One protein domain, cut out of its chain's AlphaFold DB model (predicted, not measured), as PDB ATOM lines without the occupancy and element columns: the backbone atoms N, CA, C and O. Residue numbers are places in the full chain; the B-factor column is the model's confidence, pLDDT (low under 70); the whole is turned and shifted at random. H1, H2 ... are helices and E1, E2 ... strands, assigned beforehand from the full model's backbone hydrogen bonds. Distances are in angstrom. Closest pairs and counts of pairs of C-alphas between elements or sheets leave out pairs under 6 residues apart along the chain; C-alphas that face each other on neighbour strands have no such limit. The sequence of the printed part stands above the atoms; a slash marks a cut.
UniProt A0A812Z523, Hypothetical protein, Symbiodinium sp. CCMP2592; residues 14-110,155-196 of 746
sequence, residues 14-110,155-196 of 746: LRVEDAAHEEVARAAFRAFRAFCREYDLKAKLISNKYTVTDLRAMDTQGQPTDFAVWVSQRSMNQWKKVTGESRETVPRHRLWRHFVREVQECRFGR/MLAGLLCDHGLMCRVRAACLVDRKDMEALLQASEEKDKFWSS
ATOM      1  N   LEU A  14     392.571 253.870 519.065       51.34
ATOM      2  CA  LEU A  14     392.736 252.664 518.256       51.34
ATOM      3  C   LEU A  14     391.787 251.595 518.810       51.34
ATOM      4  O   LEU A  14     391.973 251.117 519.932       51.34
ATOM      5  N   ARG A  15     390.751 251.237 518.045       52.34
ATOM      6  CA  ARG A  15     389.911 250.078 518.354       52.34
ATOM      7  C   ARG A  15     390.756 248.824 518.164       52.34
ATOM      8  O   ARG A  15     391.011 248.398 517.045       52.34
ATOM      9  N   VAL A  16     391.219 248.271 519.282       53.78
ATOM     10  CA  VAL A  16     392.059 247.063 519.321       53.78
ATOM     11  C   VAL A  16     391.340 245.857 518.707       53.78
ATOM     12  O   VAL A  16     391.995 244.972 518.173       53.78
ATOM     13  N   GLU A  17     390.007 245.854 518.730       55.22
ATOM     14  CA  GLU A  17     389.172 244.748 518.251       55.22
ATOM     15  C   GLU A  17     389.275 244.499 516.736       55.22
ATOM     16  O   GLU A  17     389.102 243.359 516.316       55.22
ATOM     17  N   ASP A  18     389.631 245.511 515.930       54.88
ATOM     18  CA  ASP A  18     389.475 245.431 514.469       54.88
ATOM     19  C   ASP A  18     390.792 245.378 513.662       54.88
ATOM     20  O   ASP A  18     390.747 245.093 512.467       54.88
ATOM     21  N   ALA A  19     391.973 245.643 514.248       54.81
ATOM     22  CA  ALA A  19     393.189 245.835 513.429       54.81
ATOM     23  C   ALA A  19     394.543 245.435 514.047       54.81
ATOM     24  O   ALA A  19     395.571 245.560 513.381       54.81
ATOM     25  N   ALA A  20     394.598 244.953 515.289       57.69
ATOM     26  CA  ALA A  20     395.865 244.544 515.894       57.69
ATOM     27  C   ALA A  20     395.696 243.222 516.638       57.69
ATOM     28  O   ALA A  20     394.910 243.135 517.578       57.69
ATOM     29  N   HIS A  21     396.464 242.201 516.239       77.12
ATOM     30  CA  HIS A  21     396.595 240.964 517.008       77.12
ATOM     31  C   HIS A  21     396.832 241.307 518.486       77.12
ATOM     32  O   HIS A  21     397.617 242.206 518.795       77.12
ATOM     33  N   GLU A  22     396.176 240.590 519.402       81.12
ATOM     34  CA  GLU A  22     396.291 240.797 520.854       81.12
ATOM     35  C   GLU A  22     397.762 240.895 521.313       81.12
ATOM     36  O   GLU A  22     398.110 241.662 522.209       81.12
ATOM     37  N   GLU A  23     398.650 240.172 520.632       80.00
ATOM     38  CA  GLU A  23     400.098 240.223 520.813       80.00
ATOM     39  C   GLU A  23     400.707 241.608 520.582       80.00
ATOM     40  O   GLU A  23     401.527 242.043 521.388       80.00
ATOM     41  N   VAL A  24     400.278 242.326 519.541       79.12
ATOM     42  CA  VAL A  24     400.737 243.687 519.219       79.12
ATOM     43  C   VAL A  24     400.269 244.662 520.293       79.12
ATOM     44  O   VAL A  24     401.052 245.487 520.760       79.12
ATOM     45  N   ALA A  25     399.023 244.534 520.759       81.00
ATOM     46  CA  ALA A  25     398.506 245.355 521.853       81.00
ATOM     47  C   ALA A  25     399.259 245.085 523.169       81.00
ATOM     48  O   ALA A  25     399.677 246.022 523.856       81.00
ATOM     49  N   ARG A  26     399.516 243.811 523.500       84.31
ATOM     50  CA  ARG A  26     400.337 243.419 524.660       84.31
ATOM     51  C   ARG A  26     401.779 243.914 524.520       84.31
ATOM     52  O   ARG A  26     402.367 244.356 525.505       84.31
ATOM     53  N   ALA A  27     402.362 243.854 523.324       81.81
ATOM     54  CA  ALA A  27     403.696 244.372 523.045       81.81
ATOM     55  C   ALA A  27     403.735 245.893 523.247       81.81
ATOM     56  O   ALA A  27     404.515 246.368 524.069       81.81
ATOM     57  N   ALA A  28     402.839 246.646 522.609       81.12
ATOM     58  CA  ALA A  28     402.735 248.096 522.770       81.12
ATOM     59  C   ALA A  28     402.537 248.503 524.239       81.12
ATOM     60  O   ALA A  28     403.177 249.438 524.723       81.12
ATOM     61  N   PHE A  29     401.718 247.762 524.989       86.44
ATOM     62  CA  PHE A  29     401.523 248.002 526.417       86.44
ATOM     63  C   PHE A  29     402.781 247.717 527.254       86.44
ATOM     64  O   PHE A  29     403.080 248.468 528.185       86.44
ATOM     65  N   ARG A  30     403.560 246.677 526.919       85.44
ATOM     66  CA  ARG A  30     404.875 246.419 527.540       85.44
ATOM     67  C   ARG A  30     405.863 247.548 527.245       85.44
ATOM     68  O   ARG A  30     406.494 248.035 528.182       85.44
ATOM     69  N   ALA A  31     405.922 248.020 526.000       82.62
ATOM     70  CA  ALA A  31     406.725 249.178 525.596       82.62
ATOM     71  C   ALA A  31     406.371 250.419 526.418       82.62
ATOM     72  O   ALA A  31     407.238 251.099 526.966       82.62
ATOM     73  N   PHE A  32     405.070 250.687 526.539       85.94
ATOM     74  CA  PHE A  32     404.549 251.821 527.286       85.94
ATOM     75  C   PHE A  32     404.888 251.721 528.777       85.94
ATOM     76  O   PHE A  32     405.300 252.711 529.378       85.94
ATOM     77  N   ARG A  33     404.788 250.529 529.378       89.44
ATOM     78  CA  ARG A  33     405.211 250.305 530.769       89.44
ATOM     79  C   ARG A  33     406.708 250.514 530.965       89.44
ATOM     80  O   ARG A  33     407.074 251.152 531.948       89.44
ATOM     81  N   ALA A  34     407.553 250.016 530.061       85.62
ATOM     82  CA  ALA A  34     408.997 250.246 530.117       85.62
ATOM     83  C   ALA A  34     409.315 251.749 530.034       85.62
ATOM     84  O   ALA A  34     410.068 252.270 530.853       85.62
ATOM     85  N   PHE A  35     408.645 252.467 529.130       87.88
ATOM     86  CA  PHE A  35     408.751 253.921 529.020       87.88
ATOM     87  C   PHE A  35     408.312 254.650 530.300       87.88
ATOM     88  O   PHE A  35     409.011 255.554 530.754       87.88
ATOM     89  N   CYS A  36     407.185 254.260 530.907       88.50
ATOM     90  CA  CYS A  36     406.714 254.858 532.161       88.50
ATOM     91  C   CYS A  36     407.696 254.602 533.311       88.50
ATOM     92  O   CYS A  36     408.054 255.541 534.012       88.50
ATOM     93  N   ARG A  37     408.199 253.368 533.456       90.12
ATOM     94  CA  ARG A  37     409.210 253.028 534.473       90.12
ATOM     95  C   ARG A  37     410.480 253.852 534.308       90.12
ATOM     96  O   ARG A  37     410.980 254.410 535.278       90.12
ATOM     97  N   GLU A  38     410.983 253.957 533.082       90.06
ATOM     98  CA  GLU A  38     412.143 254.790 532.771       90.06
ATOM     99  C   GLU A  38     411.868 256.264 533.119       90.06
ATOM    100  O   GLU A  38     412.737 256.945 533.657       90.06
ATOM    101  N   TYR A  39     410.663 256.771 532.845       87.50
ATOM    102  CA  TYR A  39     410.261 258.135 533.195       87.50
ATOM    103  C   TYR A  39     410.181 258.366 534.712       87.50
ATOM    104  O   TYR A  39     410.690 259.375 535.201       87.50
ATOM    105  N   ASP A  40     409.619 257.424 535.465       88.00
ATOM    106  CA  ASP A  40     409.518 257.503 536.925       88.00
ATOM    107  C   ASP A  40     410.903 257.455 537.582       88.00
ATOM    108  O   ASP A  40     411.220 258.282 538.439       88.00
ATOM    109  N   LEU A  41     411.777 256.554 537.119       89.00
ATOM    110  CA  LEU A  41     413.175 256.485 537.554       89.00
ATOM    111  C   LEU A  41     413.925 257.775 537.219       89.00
ATOM    112  O   LEU A  41     414.721 258.263 538.024       89.00
ATOM    113  N   LYS A  42     413.624 258.389 536.067       85.94
ATOM    114  CA  LYS A  42     414.192 259.693 535.723       85.94
ATOM    115  C   LYS A  42     413.764 260.782 536.693       85.94
ATOM    116  O   LYS A  42     414.601 261.579 537.113       85.94
ATOM    117  N   ALA A  43     412.478 260.844 537.028       86.31
ATOM    118  CA  ALA A  43     411.964 261.814 537.985       86.31
ATOM    119  C   ALA A  43     412.600 261.606 539.368       86.31
ATOM    120  O   ALA A  43     413.077 262.572 539.969       86.31
ATOM    121  N   LYS A  44     412.707 260.345 539.808       88.25
ATOM    122  CA  LYS A  44     413.322 259.951 541.079       88.25
ATOM    123  C   LYS A  44     414.790 260.372 541.179       88.25
ATOM    124  O   LYS A  44     415.190 260.954 542.176       88.25
ATOM    125  N   LEU A  45     415.591 260.171 540.135       88.00
ATOM    126  CA  LEU A  45     417.000 260.593 540.127       88.00
ATOM    127  C   LEU A  45     417.181 262.118 540.132       88.00
ATOM    128  O   LEU A  45     418.192 262.640 540.607       88.00
ATOM    129  N   ILE A  46     416.214 262.863 539.595       85.81
ATOM    130  CA  ILE A  46     416.235 264.326 539.656       85.81
ATOM    131  C   ILE A  46     415.872 264.818 541.061       85.81
ATOM    132  O   ILE A  46     416.437 265.831 541.483       85.81
ATOM    133  N   SER A  47     414.971 264.136 541.774       87.25
ATOM    134  CA  SER A  47     414.596 264.487 543.148       87.25
ATOM    135  C   SER A  47     415.617 264.015 544.184       87.25
ATOM    136  O   SER A  47     415.922 264.760 545.111       87.25
ATOM    137  N   ASN A  48     416.189 262.824 544.004       87.69
ATOM    138  CA  ASN A  48     417.052 262.150 544.974       87.69
ATOM    139  C   ASN A  48     418.528 262.436 544.699       87.69
ATOM    140  O   ASN A  48     419.316 261.545 544.380       87.69
ATOM    141  N   LYS A  49     418.903 263.710 544.782       88.50
ATOM    142  CA  LYS A  49     420.310 264.103 544.684       88.50
ATOM    143  C   LYS A  49     420.911 264.116 546.070       88.50
ATOM    144  O   LYS A  49     420.398 264.826 546.931       88.50
ATOM    145  N   TYR A  50     422.025 263.417 546.242       88.69
ATOM    146  CA  TYR A  50     422.784 263.542 547.475       88.69
ATOM    147  C   TYR A  50     423.424 264.922 547.530       88.69
ATOM    148  O   TYR A  50     424.104 265.380 546.602       88.69
ATOM    149  N   THR A  51     423.169 265.607 548.629       85.12
ATOM    150  CA  THR A  51     423.844 266.844 548.983       85.12
ATOM    151  C   THR A  51     425.224 266.530 549.555       85.12
ATOM    152  O   THR A  51     425.499 265.421 550.005       85.12
ATOM    153  N   VAL A  52     426.125 267.518 549.575       79.19
ATOM    154  CA  VAL A  52     427.463 267.349 550.178       79.19
ATOM    155  C   VAL A  52     427.367 266.948 551.657       79.19
ATOM    156  O   VAL A  52     428.224 266.225 552.159       79.19
ATOM    157  N   THR A  53     426.325 267.407 552.351       83.75
ATOM    158  CA  THR A  53     426.025 267.015 553.731       83.75
ATOM    159  C   THR A  53     425.689 265.533 553.848       83.75
ATOM    160  O   THR A  53     426.212 264.891 554.753       83.75
ATOM    161  N   ASP A  54     424.927 264.977 552.904       87.38
ATOM    162  CA  ASP A  54     424.600 263.547 552.895       87.38
ATOM    163  C   ASP A  54     425.855 262.700 552.662       87.38
ATOM    164  O   ASP A  54     426.061 261.704 553.341       87.38
ATOM    165  N   LEU A  55     426.757 263.145 551.777       83.00
ATOM    166  CA  LEU A  55     428.016 262.431 551.517       83.00
ATOM    167  C   LEU A  55     428.935 262.395 552.729       83.00
ATOM    168  O   LEU A  55     429.524 261.359 553.017       83.00
ATOM    169  N   ARG A  56     429.044 263.512 553.454       82.75
ATOM    170  CA  ARG A  56     429.804 263.541 554.709       82.75
ATOM    171  C   ARG A  56     429.162 262.649 555.761       82.75
ATOM    172  O   ARG A  56     429.887 261.963 556.462       82.75
ATOM    173  N   ALA A  57     427.832 262.644 555.853       87.00
ATOM    174  CA  ALA A  57     427.121 261.765 556.772       87.00
ATOM    175  C   ALA A  57     427.386 260.285 556.446       87.00
ATOM    176  O   ALA A  57     427.716 259.517 557.346       87.00
ATOM    177  N   MET A  58     427.334 259.904 555.168       85.00
ATOM    178  CA  MET A  58     427.645 258.544 554.715       85.00
ATOM    179  C   MET A  58     429.090 258.141 555.024       85.00
ATOM    180  O   MET A  58     429.314 257.043 555.529       85.00
ATOM    181  N   ASP A  59     430.047 259.040 554.786       86.25
ATOM    182  CA  ASP A  59     431.465 258.823 555.095       86.25
ATOM    183  C   ASP A  59     431.683 258.635 556.605       86.25
ATOM    184  O   ASP A  59     432.309 257.670 557.036       86.25
ATOM    185  N   THR A  60     431.058 259.477 557.439       88.62
ATOM    186  CA  THR A  60     431.125 259.334 558.906       88.62
ATOM    187  C   THR A  60     430.454 258.068 559.431       88.62
ATOM    188  O   THR A  60     430.838 257.573 560.485       88.62
ATOM    189  N   GLN A  61     429.464 257.536 558.712       91.00
ATOM    190  CA  GLN A  61     428.786 256.285 559.058       91.00
ATOM    191  C   GLN A  61     429.535 255.045 558.549       91.00
ATOM    192  O   GLN A  61     429.071 253.929 558.773       91.00
ATOM    193  N   GLY A  62     430.661 255.214 557.845       90.12
ATOM    194  CA  GLY A  62     431.394 254.107 557.230       90.12
ATOM    195  C   GLY A  62     430.581 253.369 556.164       90.12
ATOM    196  O   GLY A  62     430.868 252.206 555.875       90.12
ATOM    197  N   GLN A  63     429.549 254.005 555.594       86.94
ATOM    198  CA  GLN A  63     428.781 253.376 554.527       86.94
ATOM    199  C   GLN A  63     429.662 253.238 553.283       86.94
ATOM    200  O   GLN A  63     430.343 254.201 552.915       86.94
ATOM    201  N   PRO A  64     429.655 252.071 552.611       81.50
ATOM    202  CA  PRO A  64     430.460 251.883 551.422       81.50
ATOM    203  C   PRO A  64     430.184 252.972 550.386       81.50
ATOM    204  O   PRO A  64     429.042 253.276 550.037       81.50
ATOM    205  N   THR A  65     431.268 253.527 549.856       75.38
ATOM    206  CA  THR A  65     431.298 254.532 548.785       75.38
ATOM    207  C   THR A  65     430.557 254.100 547.522       75.38
ATOM    208  O   THR A  65     430.220 254.917 546.669       75.38
ATOM    209  N   ASP A  66     430.270 252.810 547.417       83.25
ATOM    210  CA  ASP A  66     429.717 252.178 546.237       83.25
ATOM    211  C   ASP A  66     428.229 252.470 546.034       83.25
ATOM    212  O   ASP A  66     427.709 252.133 544.975       83.25
ATOM    213  N   PHE A  67     427.528 253.099 546.984       87.19
ATOM    214  CA  PHE A  67     426.089 253.380 546.864       87.19
ATOM    215  C   PHE A  67     425.734 254.571 545.976       87.19
ATOM    216  O   PHE A  67     424.554 254.769 545.682       87.19
ATOM    217  N   ALA A  68     426.703 255.365 545.527       88.81
ATOM    218  CA  ALA A  68     426.402 256.559 544.754       88.81
ATOM    219  C   ALA A  68     427.335 256.752 543.556       88.81
ATOM    220  O   ALA A  68     428.496 256.355 543.555       88.81
ATOM    221  N   VAL A  69     426.792 257.356 542.499       88.69
ATOM    222  CA  VAL A  69     427.469 257.553 541.213       88.69
ATOM    223  C   VAL A  69     427.551 259.039 540.898       88.69
ATOM    224  O   VAL A  69     426.563 259.774 540.996       88.69
ATOM    225  N   TRP A  70     428.737 259.480 540.474       86.81
ATOM    226  CA  TRP A  70     428.948 260.826 539.956       86.81
ATOM    227  C   TRP A  70     428.337 260.978 538.566       86.81
ATOM    228  O   TRP A  70     428.672 260.257 537.631       86.81
ATOM    229  N   VAL A  71     427.490 261.991 538.408       85.81
ATOM    230  CA  VAL A  71     426.961 262.420 537.114       85.81
ATOM    231  C   VAL A  71     427.416 263.850 536.859       85.81
ATOM    232  O   VAL A  71     427.238 264.726 537.705       85.81
ATOM    233  N   SER A  72     427.999 264.131 535.694       85.00
ATOM    234  CA  SER A  72     428.490 265.482 535.407       85.00
ATOM    235  C   SER A  72     427.349 266.511 535.364       85.00
ATOM    236  O   SER A  72     426.240 266.215 534.904       85.00
ATOM    237  N   GLN A  73     427.606 267.771 535.766       82.88
ATOM    238  CA  GLN A  73     426.593 268.839 535.658       82.88
ATOM    239  C   GLN A  73     426.104 268.998 534.224       82.88
ATOM    240  O   GLN A  73     424.969 269.405 533.994       82.88
ATOM    241  N   ARG A  74     426.994 268.777 533.248       83.00
ATOM    242  CA  ARG A  74     426.676 268.929 531.833       83.00
ATOM    243  C   ARG A  74     425.641 267.893 531.431       83.00
ATOM    244  O   ARG A  74     424.626 268.288 530.861       83.00
ATOM    245  N   SER A  75     425.870 266.634 531.793       81.69
ATOM    246  CA  SER A  75     424.918 265.550 531.579       81.69
ATOM    247  C   SER A  75     423.609 265.808 532.315       81.69
ATOM    248  O   SER A  75     422.545 265.795 531.705       81.69
ATOM    249  N   MET A  76     423.669 266.208 533.584       82.56
ATOM    250  CA  MET A  76     422.482 266.555 534.369       82.56
ATOM    251  C   MET A  76     421.733 267.785 533.815       82.56
ATOM    252  O   MET A  76     420.510 267.844 533.867       82.56
ATOM    253  N   ASN A  77     422.413 268.778 533.238       82.81
ATOM    254  CA  ASN A  77     421.769 269.933 532.602       82.81
ATOM    255  C   ASN A  77     421.152 269.576 531.247       82.81
ATOM    256  O   ASN A  77     420.057 270.041 530.939       82.81
ATOM    257  N   GLN A  78     421.837 268.766 530.438       80.88
ATOM    258  CA  GLN A  78     421.263 268.204 529.214       80.88
ATOM    259  C   GLN A  78     420.027 267.373 529.546       80.88
ATOM    260  O   GLN A  78     418.998 267.509 528.894       80.88
ATOM    261  N   TRP A  79     420.091 266.607 530.626       77.81
ATOM    262  CA  TRP A  79     418.970 265.842 531.127       77.81
ATOM    263  C   TRP A  79     417.820 266.727 531.607       77.81
ATOM    264  O   TRP A  79     416.695 266.535 531.161       77.81
ATOM    265  N   LYS A  80     418.082 267.765 532.408       81.38
ATOM    266  CA  LYS A  80     417.062 268.758 532.789       81.38
ATOM    267  C   LYS A  80     416.396 269.414 531.579       81.38
ATOM    268  O   LYS A  80     415.222 269.752 531.651       81.38
ATOM    269  N   LYS A  81     417.115 269.597 530.465       81.25
ATOM    270  CA  LYS A  81     416.526 270.083 529.205       81.25
ATOM    271  C   LYS A  81     415.614 269.047 528.543       81.25
ATOM    272  O   LYS A  81     414.653 269.432 527.889       81.25
ATOM    273  N   VAL A  82     415.913 267.757 528.703       76.06
ATOM    274  CA  VAL A  82     415.098 266.644 528.193       76.06
ATOM    275  C   VAL A  82     413.834 266.438 529.025       76.06
ATOM    276  O   VAL A  82     412.771 266.219 528.446       76.06
ATOM    277  N   THR A  83     413.943 266.485 530.355       75.12
ATOM    278  CA  THR A  83     412.817 266.259 531.277       75.12
ATOM    279  C   THR A  83     411.988 267.507 531.528       75.12
ATOM    280  O   THR A  83     410.781 267.400 531.716       75.12
ATOM    281  N   GLY A  84     412.608 268.686 531.514       72.06
ATOM    282  CA  GLY A  84     411.907 269.951 531.656       72.06
ATOM    283  C   GLY A  84     411.062 270.289 530.431       72.06
ATOM    284  O   GLY A  84     411.339 269.869 529.307       72.06
ATOM    285  N   GLU A  85     410.070 271.155 530.628       54.00
ATOM    286  CA  GLU A  85     409.224 271.729 529.569       54.00
ATOM    287  C   GLU A  85     409.976 272.694 528.629       54.00
ATOM    288  O   GLU A  85     409.369 273.521 527.945       54.00
ATOM    289  N   SER A  86     411.309 272.618 528.574       53.09
ATOM    290  CA  SER A  86     412.088 273.429 527.649       53.09
ATOM    291  C   SER A  86     411.658 273.103 526.218       53.09
ATOM    292  O   SER A  86     411.715 271.952 525.777       53.09
ATOM    293  N   ARG A  87     411.209 274.137 525.500       54.16
ATOM    294  CA  ARG A  87     410.739 274.081 524.104       54.16
ATOM    295  C   ARG A  87     411.885 274.042 523.082       54.16
ATOM    296  O   ARG A  87     411.663 274.315 521.907       54.16
ATOM    297  N   GLU A  88     413.115 273.765 523.512       62.72
ATOM    298  CA  GLU A  88     414.271 273.733 522.612       62.72
ATOM    299  C   GLU A  88     414.137 272.628 521.543       62.72
ATOM    300  O   GLU A  88     413.645 271.531 521.795       62.72
ATOM    301  N   THR A  89     414.627 272.931 520.339       60.00
ATOM    302  CA  THR A  89     414.500 272.145 519.097       60.00
ATOM    303  C   THR A  89     415.396 270.905 519.022       60.00
ATOM    304  O   THR A  89     415.387 270.192 518.017       60.00
ATOM    305  N   VAL A  90     416.199 270.632 520.053       66.38
ATOM    306  CA  VAL A  90     417.112 269.484 520.040       66.38
ATOM    307  C   VAL A  90     416.311 268.196 520.269       66.38
ATOM    308  O   VAL A  90     415.550 268.126 521.236       66.38
ATOM    309  N   PRO A  91     416.492 267.145 519.444       75.50
ATOM    310  CA  PRO A  91     415.809 265.873 519.649       75.50
ATOM    311  C   PRO A  91     416.127 265.299 521.039       75.50
ATOM    312  O   PRO A  91     417.254 264.868 521.296       75.50
ATOM    313  N   ARG A  92     415.125 265.275 521.931       73.88
ATOM    314  CA  ARG A  92     415.232 264.820 523.335       73.88
ATOM    315  C   ARG A  92     415.916 263.457 523.478       73.88
ATOM    316  O   ARG A  92     416.698 263.237 524.396       73.88
ATOM    317  N   HIS A  93     415.678 262.574 522.517       71.88
ATOM    318  CA  HIS A  93     416.268 261.244 522.439       71.88
ATOM    319  C   HIS A  93     417.803 261.232 522.257       71.88
ATOM    320  O   HIS A  93     418.484 260.419 522.875       71.88
ATOM    321  N   ARG A  94     418.383 262.150 521.467       72.75
ATOM    322  CA  ARG A  94     419.848 262.201 521.267       72.75
ATOM    323  C   ARG A  94     420.574 262.621 522.541       72.75
ATOM    324  O   ARG A  94     421.605 262.051 522.883       72.75
ATOM    325  N   LEU A  95     420.011 263.602 523.246       75.31
ATOM    326  CA  LEU A  95     420.517 264.035 524.548       75.31
ATOM    327  C   LEU A  95     420.422 262.903 525.580       75.31
ATOM    328  O   LEU A  95     421.340 262.731 526.373       75.31
ATOM    329  N   TRP A  96     419.355 262.102 525.523       76.69
ATOM    330  CA  TRP A  96     419.199 260.918 526.365       76.69
ATOM    331  C   TRP A  96     420.261 259.845 526.098       76.69
ATOM    332  O   TRP A  96     420.924 259.409 527.032       76.69
ATOM    333  N   ARG A  97     420.493 259.463 524.833       79.19
ATOM    334  CA  ARG A  97     421.542 258.482 524.494       79.19
ATOM    335  C   ARG A  97     422.934 258.958 524.914       79.19
ATOM    336  O   ARG A  97     423.723 258.159 525.402       79.19
ATOM    337  N   HIS A  98     423.232 260.250 524.756       76.56
ATOM    338  CA  HIS A  98     424.500 260.817 525.220       76.56
ATOM    339  C   HIS A  98     424.637 260.726 526.744       76.56
ATOM    340  O   HIS A  98     425.708 260.395 527.237       76.56
ATOM    341  N   PHE A  99     423.560 261.002 527.483       80.69
ATOM    342  CA  PHE A  99     423.540 260.871 528.936       80.69
ATOM    343  C   PHE A  99     423.790 259.425 529.381       80.69
ATOM    344  O   PHE A  99     424.692 259.183 530.174       80.69
ATOM    345  N   VAL A 100     423.040 258.462 528.833       80.88
ATOM    346  CA  VAL A 100     423.191 257.031 529.153       80.88
ATOM    347  C   VAL A 100     424.611 256.554 528.859       80.88
ATOM    348  O   VAL A 100     425.221 255.904 529.701       80.88
ATOM    349  N   ARG A 101     425.164 256.945 527.705       79.81
ATOM    350  CA  ARG A 101     426.535 256.606 527.321       79.81
ATOM    351  C   ARG A 101     427.570 257.204 528.270       79.81
ATOM    352  O   ARG A 101     428.455 256.486 528.705       79.81
ATOM    353  N   GLU A 102     427.450 258.485 528.617       78.88
ATOM    354  CA  GLU A 102     428.371 259.132 529.561       78.88
ATOM    355  C   GLU A 102     428.330 258.439 530.928       78.88
ATOM    356  O   GLU A 102     429.373 258.180 531.517       78.88
ATOM    357  N   VAL A 103     427.139 258.078 531.413       76.69
ATOM    358  CA  VAL A 103     426.989 257.333 532.669       76.69
ATOM    359  C   VAL A 103     427.634 255.950 532.575       76.69
ATOM    360  O   VAL A 103     428.296 255.543 533.524       76.69
ATOM    361  N   GLN A 104     427.467 255.235 531.460       79.00
ATOM    362  CA  GLN A 104     428.110 253.935 531.250       79.00
ATOM    363  C   GLN A 104     429.641 254.067 531.210       79.00
ATOM    364  O   GLN A 104     430.325 253.365 531.951       79.00
ATOM    365  N   GLU A 105     430.176 255.008 530.429       73.19
ATOM    366  CA  GLU A 105     431.620 255.247 530.276       73.19
ATOM    367  C   GLU A 105     432.285 255.709 531.581       73.19
ATOM    368  O   GLU A 105     433.359 255.226 531.937       73.19
ATOM    369  N   CYS A 106     431.655 256.624 532.326       64.81
ATOM    370  CA  CYS A 106     432.192 257.117 533.597       64.81
ATOM    371  C   CYS A 106     432.210 256.050 534.695       64.81
ATOM    372  O   CYS A 106     432.938 256.201 535.674       64.81
ATOM    373  N   ARG A 107     431.387 255.009 534.564       66.06
ATOM    374  CA  ARG A 107     431.134 254.039 535.626       66.06
ATOM    375  C   ARG A 107     431.806 252.695 535.397       66.06
ATOM    376  O   ARG A 107     432.349 252.125 536.334       66.06
ATOM    377  N   PHE A 108     431.722 252.182 534.179       62.84
ATOM    378  CA  PHE A 108     432.257 250.872 533.816       62.84
ATOM    379  C   PHE A 108     433.598 250.987 533.083       62.84
ATOM    380  O   PHE A 108     434.146 249.989 532.628       62.84
ATOM    381  N   GLY A 109     434.126 252.213 532.976       58.00
ATOM    382  CA  GLY A 109     435.193 252.533 532.045       58.00
ATOM    383  C   GLY A 109     434.660 252.570 530.616       58.00
ATOM    384  O   GLY A 109     433.553 252.123 530.305       58.00
ATOM    385  N   ARG A 110     435.462 253.121 529.706       49.97
ATOM    386  CA  ARG A 110     435.242 252.878 528.287       49.97
ATOM    387  C   ARG A 110     435.463 251.380 528.097       49.97
ATOM    388  O   ARG A 110     436.594 250.929 528.234       49.97
ATOM    389  N   MET A 155     435.075 258.325 546.949       61.53
ATOM    390  CA  MET A 155     434.053 259.210 546.358       61.53
ATOM    391  C   MET A 155     434.540 260.655 546.213       61.53
ATOM    392  O   MET A 155     433.987 261.414 545.416       61.53
ATOM    393  N   LEU A 156     435.558 261.033 546.989       61.81
ATOM    394  CA  LEU A 156     436.180 262.349 546.994       61.81
ATOM    395  C   LEU A 156     437.415 262.435 546.083       61.81
ATOM    396  O   LEU A 156     437.887 263.547 545.820       61.81
ATOM    397  N   ALA A 157     437.931 261.311 545.570       56.88
ATOM    398  CA  ALA A 157     439.036 261.311 544.617       56.88
ATOM    399  C   ALA A 157     438.607 262.017 543.323       56.88
ATOM    400  O   ALA A 157     437.608 261.676 542.695       56.88
ATOM    401  N   GLY A 158     439.345 263.066 542.955       57.84
ATOM    402  CA  GLY A 158     439.017 263.948 541.831       57.84
ATOM    403  C   GLY A 158     438.076 265.113 542.172       57.84
ATOM    404  O   GLY A 158     437.974 266.059 541.386       57.84
ATOM    405  N   LEU A 159     437.431 265.113 543.346       58.34
ATOM    406  CA  LEU A 159     436.718 266.287 543.862       58.34
ATOM    407  C   LEU A 159     437.606 267.198 544.684       58.34
ATOM    408  O   LEU A 159     437.419 268.411 544.652       58.34
ATOM    409  N   LEU A 160     438.503 266.615 545.471       55.38
ATOM    410  CA  LEU A 160     439.463 267.354 546.271       55.38
ATOM    411  C   LEU A 160     440.734 267.517 545.441       55.38
ATOM    412  O   LEU A 160     441.200 266.565 544.818       55.38
ATOM    413  N   CYS A 161     441.269 268.732 545.384       64.88
ATOM    414  CA  CYS A 161     442.648 268.909 544.961       64.88
ATOM    415  C   CYS A 161     443.578 268.319 546.024       64.88
ATOM    416  O   CYS A 161     443.165 268.084 547.162       64.88
ATOM    417  N   ASP A 162     444.856 268.193 545.681       56.31
ATOM    418  CA  ASP A 162     445.908 267.657 546.558       56.31
ATOM    419  C   ASP A 162     446.031 268.399 547.907       56.31
ATOM    420  O   ASP A 162     446.611 267.890 548.858       56.31
ATOM    421  N   HIS A 163     445.435 269.591 548.025       60.94
ATOM    422  CA  HIS A 163     445.393 270.399 549.247       60.94
ATOM    423  C   HIS A 163     444.164 270.115 550.137       60.94
ATOM    424  O   HIS A 163     443.899 270.870 551.071       60.94
ATOM    425  N   GLY A 164     443.345 269.104 549.818       55.09
ATOM    426  CA  GLY A 164     442.109 268.784 550.548       55.09
ATOM    427  C   GLY A 164     440.970 269.791 550.340       55.09
ATOM    428  O   GLY A 164     439.934 269.714 550.999       55.09
ATOM    429  N   LEU A 165     441.132 270.747 549.421       55.47
ATOM    430  CA  LEU A 165     440.090 271.700 549.046       55.47
ATOM    431  C   LEU A 165     439.310 271.154 547.859       55.47
ATOM    432  O   LEU A 165     439.892 270.570 546.953       55.47
ATOM    433  N   MET A 166     438.003 271.401 547.802       56.03
ATOM    434  CA  MET A 166     437.241 271.052 546.608       56.03
ATOM    435  C   MET A 166     437.823 271.765 545.380       56.03
ATOM    436  O   MET A 166     437.753 272.996 545.269       56.03
ATOM    437  N   CYS A 167     438.335 270.991 544.421       50.84
ATOM    438  CA  CYS A 167     438.443 271.434 543.044       50.84
ATOM    439  C   CYS A 167     437.093 272.049 542.674       50.84
ATOM    440  O   CYS A 167     436.037 271.494 542.992       50.84
ATOM    441  N   ARG A 168     437.095 273.199 541.990       49.00
ATOM    442  CA  ARG A 168     435.890 273.707 541.318       49.00
ATOM    443  C   ARG A 168     435.547 272.764 540.165       49.00
ATOM    444  O   ARG A 168     435.616 273.141 538.995       49.00
ATOM    445  N   VAL A 169     435.171 271.532 540.489       51.97
ATOM    446  CA  VAL A 169     434.417 270.670 539.607       51.97
ATOM    447  C   VAL A 169     433.225 271.521 539.226       51.97
ATOM    448  O   VAL A 169     432.536 272.077 540.085       51.97
ATOM    449  N   ARG A 170     433.037 271.730 537.928       53.59
ATOM    450  CA  ARG A 170     431.818 272.331 537.399       53.59
ATOM    451  C   ARG A 170     430.669 271.357 537.722       53.59
ATOM    452  O   ARG A 170     430.291 270.565 536.874       53.59
ATOM    453  N   ALA A 171     430.224 271.404 538.979       55.88
ATOM    454  CA  ALA A 171     429.080 270.800 539.654       55.88
ATOM    455  C   ALA A 171     428.679 269.376 539.225       55.88
ATOM    456  O   ALA A 171     427.582 269.161 538.734       55.88
ATOM    457  N   ALA A 172     429.519 268.363 539.411       71.12
ATOM    458  CA  ALA A 172     428.980 267.005 539.329       71.12
ATOM    459  C   ALA A 172     427.899 266.812 540.429       71.12
ATOM    460  O   ALA A 172     427.962 267.458 541.477       71.12
ATOM    461  N   CYS A 173     426.863 266.015 540.173       85.56
ATOM    462  CA  CYS A 173     425.839 265.654 541.154       85.56
ATOM    463  C   CYS A 173     425.960 264.169 541.492       85.56
ATOM    464  O   CYS A 173     426.123 263.361 540.575       85.56
ATOM    465  N   LEU A 174     425.848 263.820 542.776       90.31
ATOM    466  CA  LEU A 174     425.714 262.426 543.184       90.31
ATOM    467  C   LEU A 174     424.261 261.987 543.135       90.31
ATOM    468  O   LEU A 174     423.355 262.718 543.542       90.31
ATOM    469  N   VAL A 175     424.075 260.769 542.663       92.19
ATOM    470  CA  VAL A 175     422.795 260.075 542.598       92.19
ATOM    471  C   VAL A 175     422.980 258.646 543.073       92.19
ATOM    472  O   VAL A 175     424.076 258.095 542.971       92.19
ATOM    473  N   ASP A 176     421.908 258.057 543.592       91.62
ATOM    474  CA  ASP A 176     421.913 256.674 544.061       91.62
ATOM    475  C   ASP A 176     422.268 255.719 542.920       91.62
ATOM    476  O   ASP A 176     421.689 255.766 541.827       91.62
ATOM    477  N   ARG A 177     423.254 254.859 543.179       90.94
ATOM    478  CA  ARG A 177     423.713 253.845 542.240       90.94
ATOM    479  C   ARG A 177     422.581 252.908 541.865       90.94
ATOM    480  O   ARG A 177     422.446 252.629 540.678       90.94
ATOM    481  N   LYS A 178     421.764 252.466 542.823       92.69
ATOM    482  CA  LYS A 178     420.647 251.544 542.571       92.69
ATOM    483  C   LYS A 178     419.621 252.177 541.642       92.69
ATOM    484  O   LYS A 178     419.155 251.536 540.705       92.69
ATOM    485  N   ASP A 179     419.321 253.457 541.849       92.69
ATOM    486  CA  ASP A 179     418.396 254.188 540.980       92.69
ATOM    487  C   ASP A 179     418.980 254.374 539.571       92.69
ATOM    488  O   ASP A 179     418.256 254.270 538.578       92.69
ATOM    489  N   MET A 180     420.293 254.601 539.460       92.75
ATOM    490  CA  MET A 180     420.970 254.694 538.166       92.75
ATOM    491  C   MET A 180     421.045 253.341 537.442       92.75
ATOM    492  O   MET A 180     420.824 253.289 536.238       92.75
ATOM    493  N   GLU A 181     421.327 252.243 538.148       93.06
ATOM    494  CA  GLU A 181     421.290 250.876 537.598       93.06
ATOM    495  C   GLU A 181     419.898 250.533 537.078       93.06
ATOM    496  O   GLU A 181     419.759 250.132 535.925       93.06
ATOM    497  N   ALA A 182     418.866 250.772 537.890       92.88
ATOM    498  CA  ALA A 182     417.483 250.540 537.498       92.88
ATOM    499  C   ALA A 182     417.109 251.358 536.253       92.88
ATOM    500  O   ALA A 182     416.396 250.872 535.375       92.88
ATOM    501  N   LEU A 183     417.603 252.595 536.150       92.38
ATOM    502  CA  LEU A 183     417.377 253.446 534.987       92.38
ATOM    503  C   LEU A 183     418.059 252.899 533.726       92.38
ATOM    504  O   LEU A 183     417.442 252.897 532.658       92.38
ATOM    505  N   LEU A 184     419.313 252.457 533.839       92.25
ATOM    506  CA  LEU A 184     420.050 251.848 532.731       92.25
ATOM    507  C   LEU A 184     419.356 250.564 532.269       92.25
ATOM    508  O   LEU A 184     419.077 250.430 531.080       92.25
ATOM    509  N   GLN A 185     418.961 249.698 533.202       92.50
ATOM    510  CA  GLN A 185     418.216 248.475 532.910       92.50
ATOM    511  C   GLN A 185     416.874 248.773 532.229       92.50
ATOM    512  O   GLN A 185     416.549 248.162 531.214       92.50
ATOM    513  N   ALA A 186     416.107 249.751 532.720       90.50
ATOM    514  CA  ALA A 186     414.849 250.155 532.090       90.50
ATOM    515  C   ALA A 186     415.063 250.719 530.671       90.50
ATOM    516  O   ALA A 186     414.246 250.482 529.778       90.50
ATOM    517  N   SER A 187     416.163 251.450 530.443       90.56
ATOM    518  CA  SER A 187     416.527 251.931 529.107       90.56
ATOM    519  C   SER A 187     416.917 250.776 528.184       90.56
ATOM    520  O   SER A 187     416.473 250.760 527.041       90.56
ATOM    521  N   GLU A 188     417.679 249.797 528.669       89.75
ATOM    522  CA  GLU A 188     418.041 248.600 527.906       89.75
ATOM    523  C   GLU A 188     416.827 247.730 527.579       89.75
ATOM    524  O   GLU A 188     416.705 247.263 526.453       89.75
ATOM    525  N   GLU A 189     415.902 247.522 528.517       88.44
ATOM    526  CA  GLU A 189     414.649 246.795 528.271       88.44
ATOM    527  C   GLU A 189     413.817 247.477 527.184       88.44
ATOM    528  O   GLU A 189     413.286 246.819 526.285       88.44
ATOM    529  N   LYS A 190     413.739 248.810 527.234       88.75
ATOM    530  CA  LYS A 190     413.078 249.607 526.205       88.75
ATOM    531  C   LYS A 190     413.795 249.474 524.858       88.75
ATOM    532  O   LYS A 190     413.130 249.260 523.848       88.75
ATOM    533  N   ASP A 191     415.119 249.569 524.821       86.75
ATOM    534  CA  ASP A 191     415.888 249.483 523.575       86.75
ATOM    535  C   ASP A 191     415.843 248.066 522.977       86.75
ATOM    536  O   ASP A 191     415.643 247.926 521.770       86.75
ATOM    537  N   LYS A 192     415.909 247.012 523.804       88.19
ATOM    538  CA  LYS A 192     415.676 245.612 523.401       88.19
ATOM    539  C   LYS A 192     414.279 245.433 522.819       88.19
ATOM    540  O   LYS A 192     414.123 244.747 521.815       88.19
ATOM    541  N   PHE A 193     413.270 246.075 523.404       85.75
ATOM    542  CA  PHE A 193     411.909 246.032 522.883       85.75
ATOM    543  C   PHE A 193     411.806 246.673 521.487       85.75
ATOM    544  O   PHE A 193     411.260 246.054 520.575       85.75
ATOM    545  N   TRP A 194     412.376 247.865 521.283       81.50
ATOM    546  CA  TRP A 194     412.367 248.540 519.971       81.50
ATOM    547  C   TRP A 194     413.263 247.871 518.924       81.50
ATOM    548  O   TRP A 194     412.982 247.945 517.727       81.50
ATOM    549  N   SER A 195     414.326 247.210 519.378       85.19
ATOM    550  CA  SER A 195     415.234 246.439 518.527       85.19
ATOM    551  C   SER A 195     414.710 245.039 518.229       85.19
ATOM    552  O   SER A 195     415.242 244.384 517.337       85.19
ATOM    553  N   SER A 196     413.689 244.566 518.956       87.38
ATOM    554  CA  SER A 196     413.135 243.236 518.738       87.38
ATOM    555  C   SER A 196     412.575 243.134 517.322       87.38
ATOM    556  O   SER A 196     411.653 243.850 516.920       87.38
TER     557      SER A 196
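What this domain is: This is residues 14 to 110 and 155 to 196 of the 746 residues of the protein "Hypothetical protein" of Symbiodinium sp. CCMP2592 (UniProt A0A812Z523). Two long helices, H2 and H6, run side by side in opposite ways, and a small ribbon of two strands, E1 and E2, lies near the end of H2 and the start of H6. The helical hairpin of H4 and H5 packs by H5 near E1, H3 is set off beyond the ribbon, and the outline runs from H1 at one end to the loop of residues 155 to 172 at the other. The printed part has 139 residues with six named helices and two named strands, in the order H1 H2 H3 E1 H4 H5 E2 H6; the sheet is antiparallel, in the order E1 - E2, and the class is mostly helix. The whole is loose, with a radius of gyration of the C-alphas of 18.6 A, and only just elongated, spanning 70 by 35 by 28 A.

How they stand to each other: H1, residues 16 to 19, is close but not clearly touching H2, residues 22 to 47; their closest C-alphas, Val 16 and Ala 25, are 7.1 A apart. H3, residues 52 to 60, touches no helix. E1, residues 68 to 71, is the antiparallel neighbour of E2, residues 173 to 176, with N 69 and O 175 2.9 A apart and N 173 and O 71 2.8 A apart, both within hydrogen-bond range. Residues 49 to 50 pair antiparallel with residues 174 to 175 of E2. H4, residues 73 to 83, and H5, residues 92 to 108, form a helical hairpin: they touch, closest at the C-alphas of Val 82 and Arg 92, 5.2 A, and run opposite ways at a steep tilt of 36 degrees, only just past shallow. H2 and H4 are near each other, with 10 pairs of C-alphas within 10 A. The closest C-alphas of E1 and H5, Val 71 and Val 103, are 6.8 A apart. H6, residues 177 to 195, touches H2, closest at the C-alphas of Glu 38 and Ala 186, 5.4 A, at a shallow tilt of 28 degrees, opposite ways. H5 and H6 are close but not clearly touching, at 7.0 A between the C-alphas of Val 100 and Leu 184. Every O i to N i+4 pair is within hydrogen-bond range in H2, H3, H4, H5 and H6; H1 is too short for such a pair.

Where its parts are: H1 begins at C-alpha 16, (392.059, 247.063, 519.321). H2 is 37.3 A long and ends at C-alpha 47, (414.596, 264.487, 543.148). H3 is 12.4 A, H4 14.7 A and H5 24.4 A long; E1 measures 9.6 A and E2 10.2 A. H6 is 26.2 A long and ends at C-alpha 195, (415.234, 246.439, 518.527).

The domain as a whole: The two C-alphas farthest apart are those of Asp 18 and His 163, 70.4 A. Residues 17 to 23 and 84 to 89 stand free. Residues 111 to 154 are not printed, and C-alphas 110 and 155 are 19.2 A apart across this cut, which lies in the link from H5 to E2. Of the links that are printed whole, none is long. The mean pLDDT of the printed part is 77.5, and it is under 70 in residues 14 to 20, 85 to 90, 106 to 110 and 155 to 171.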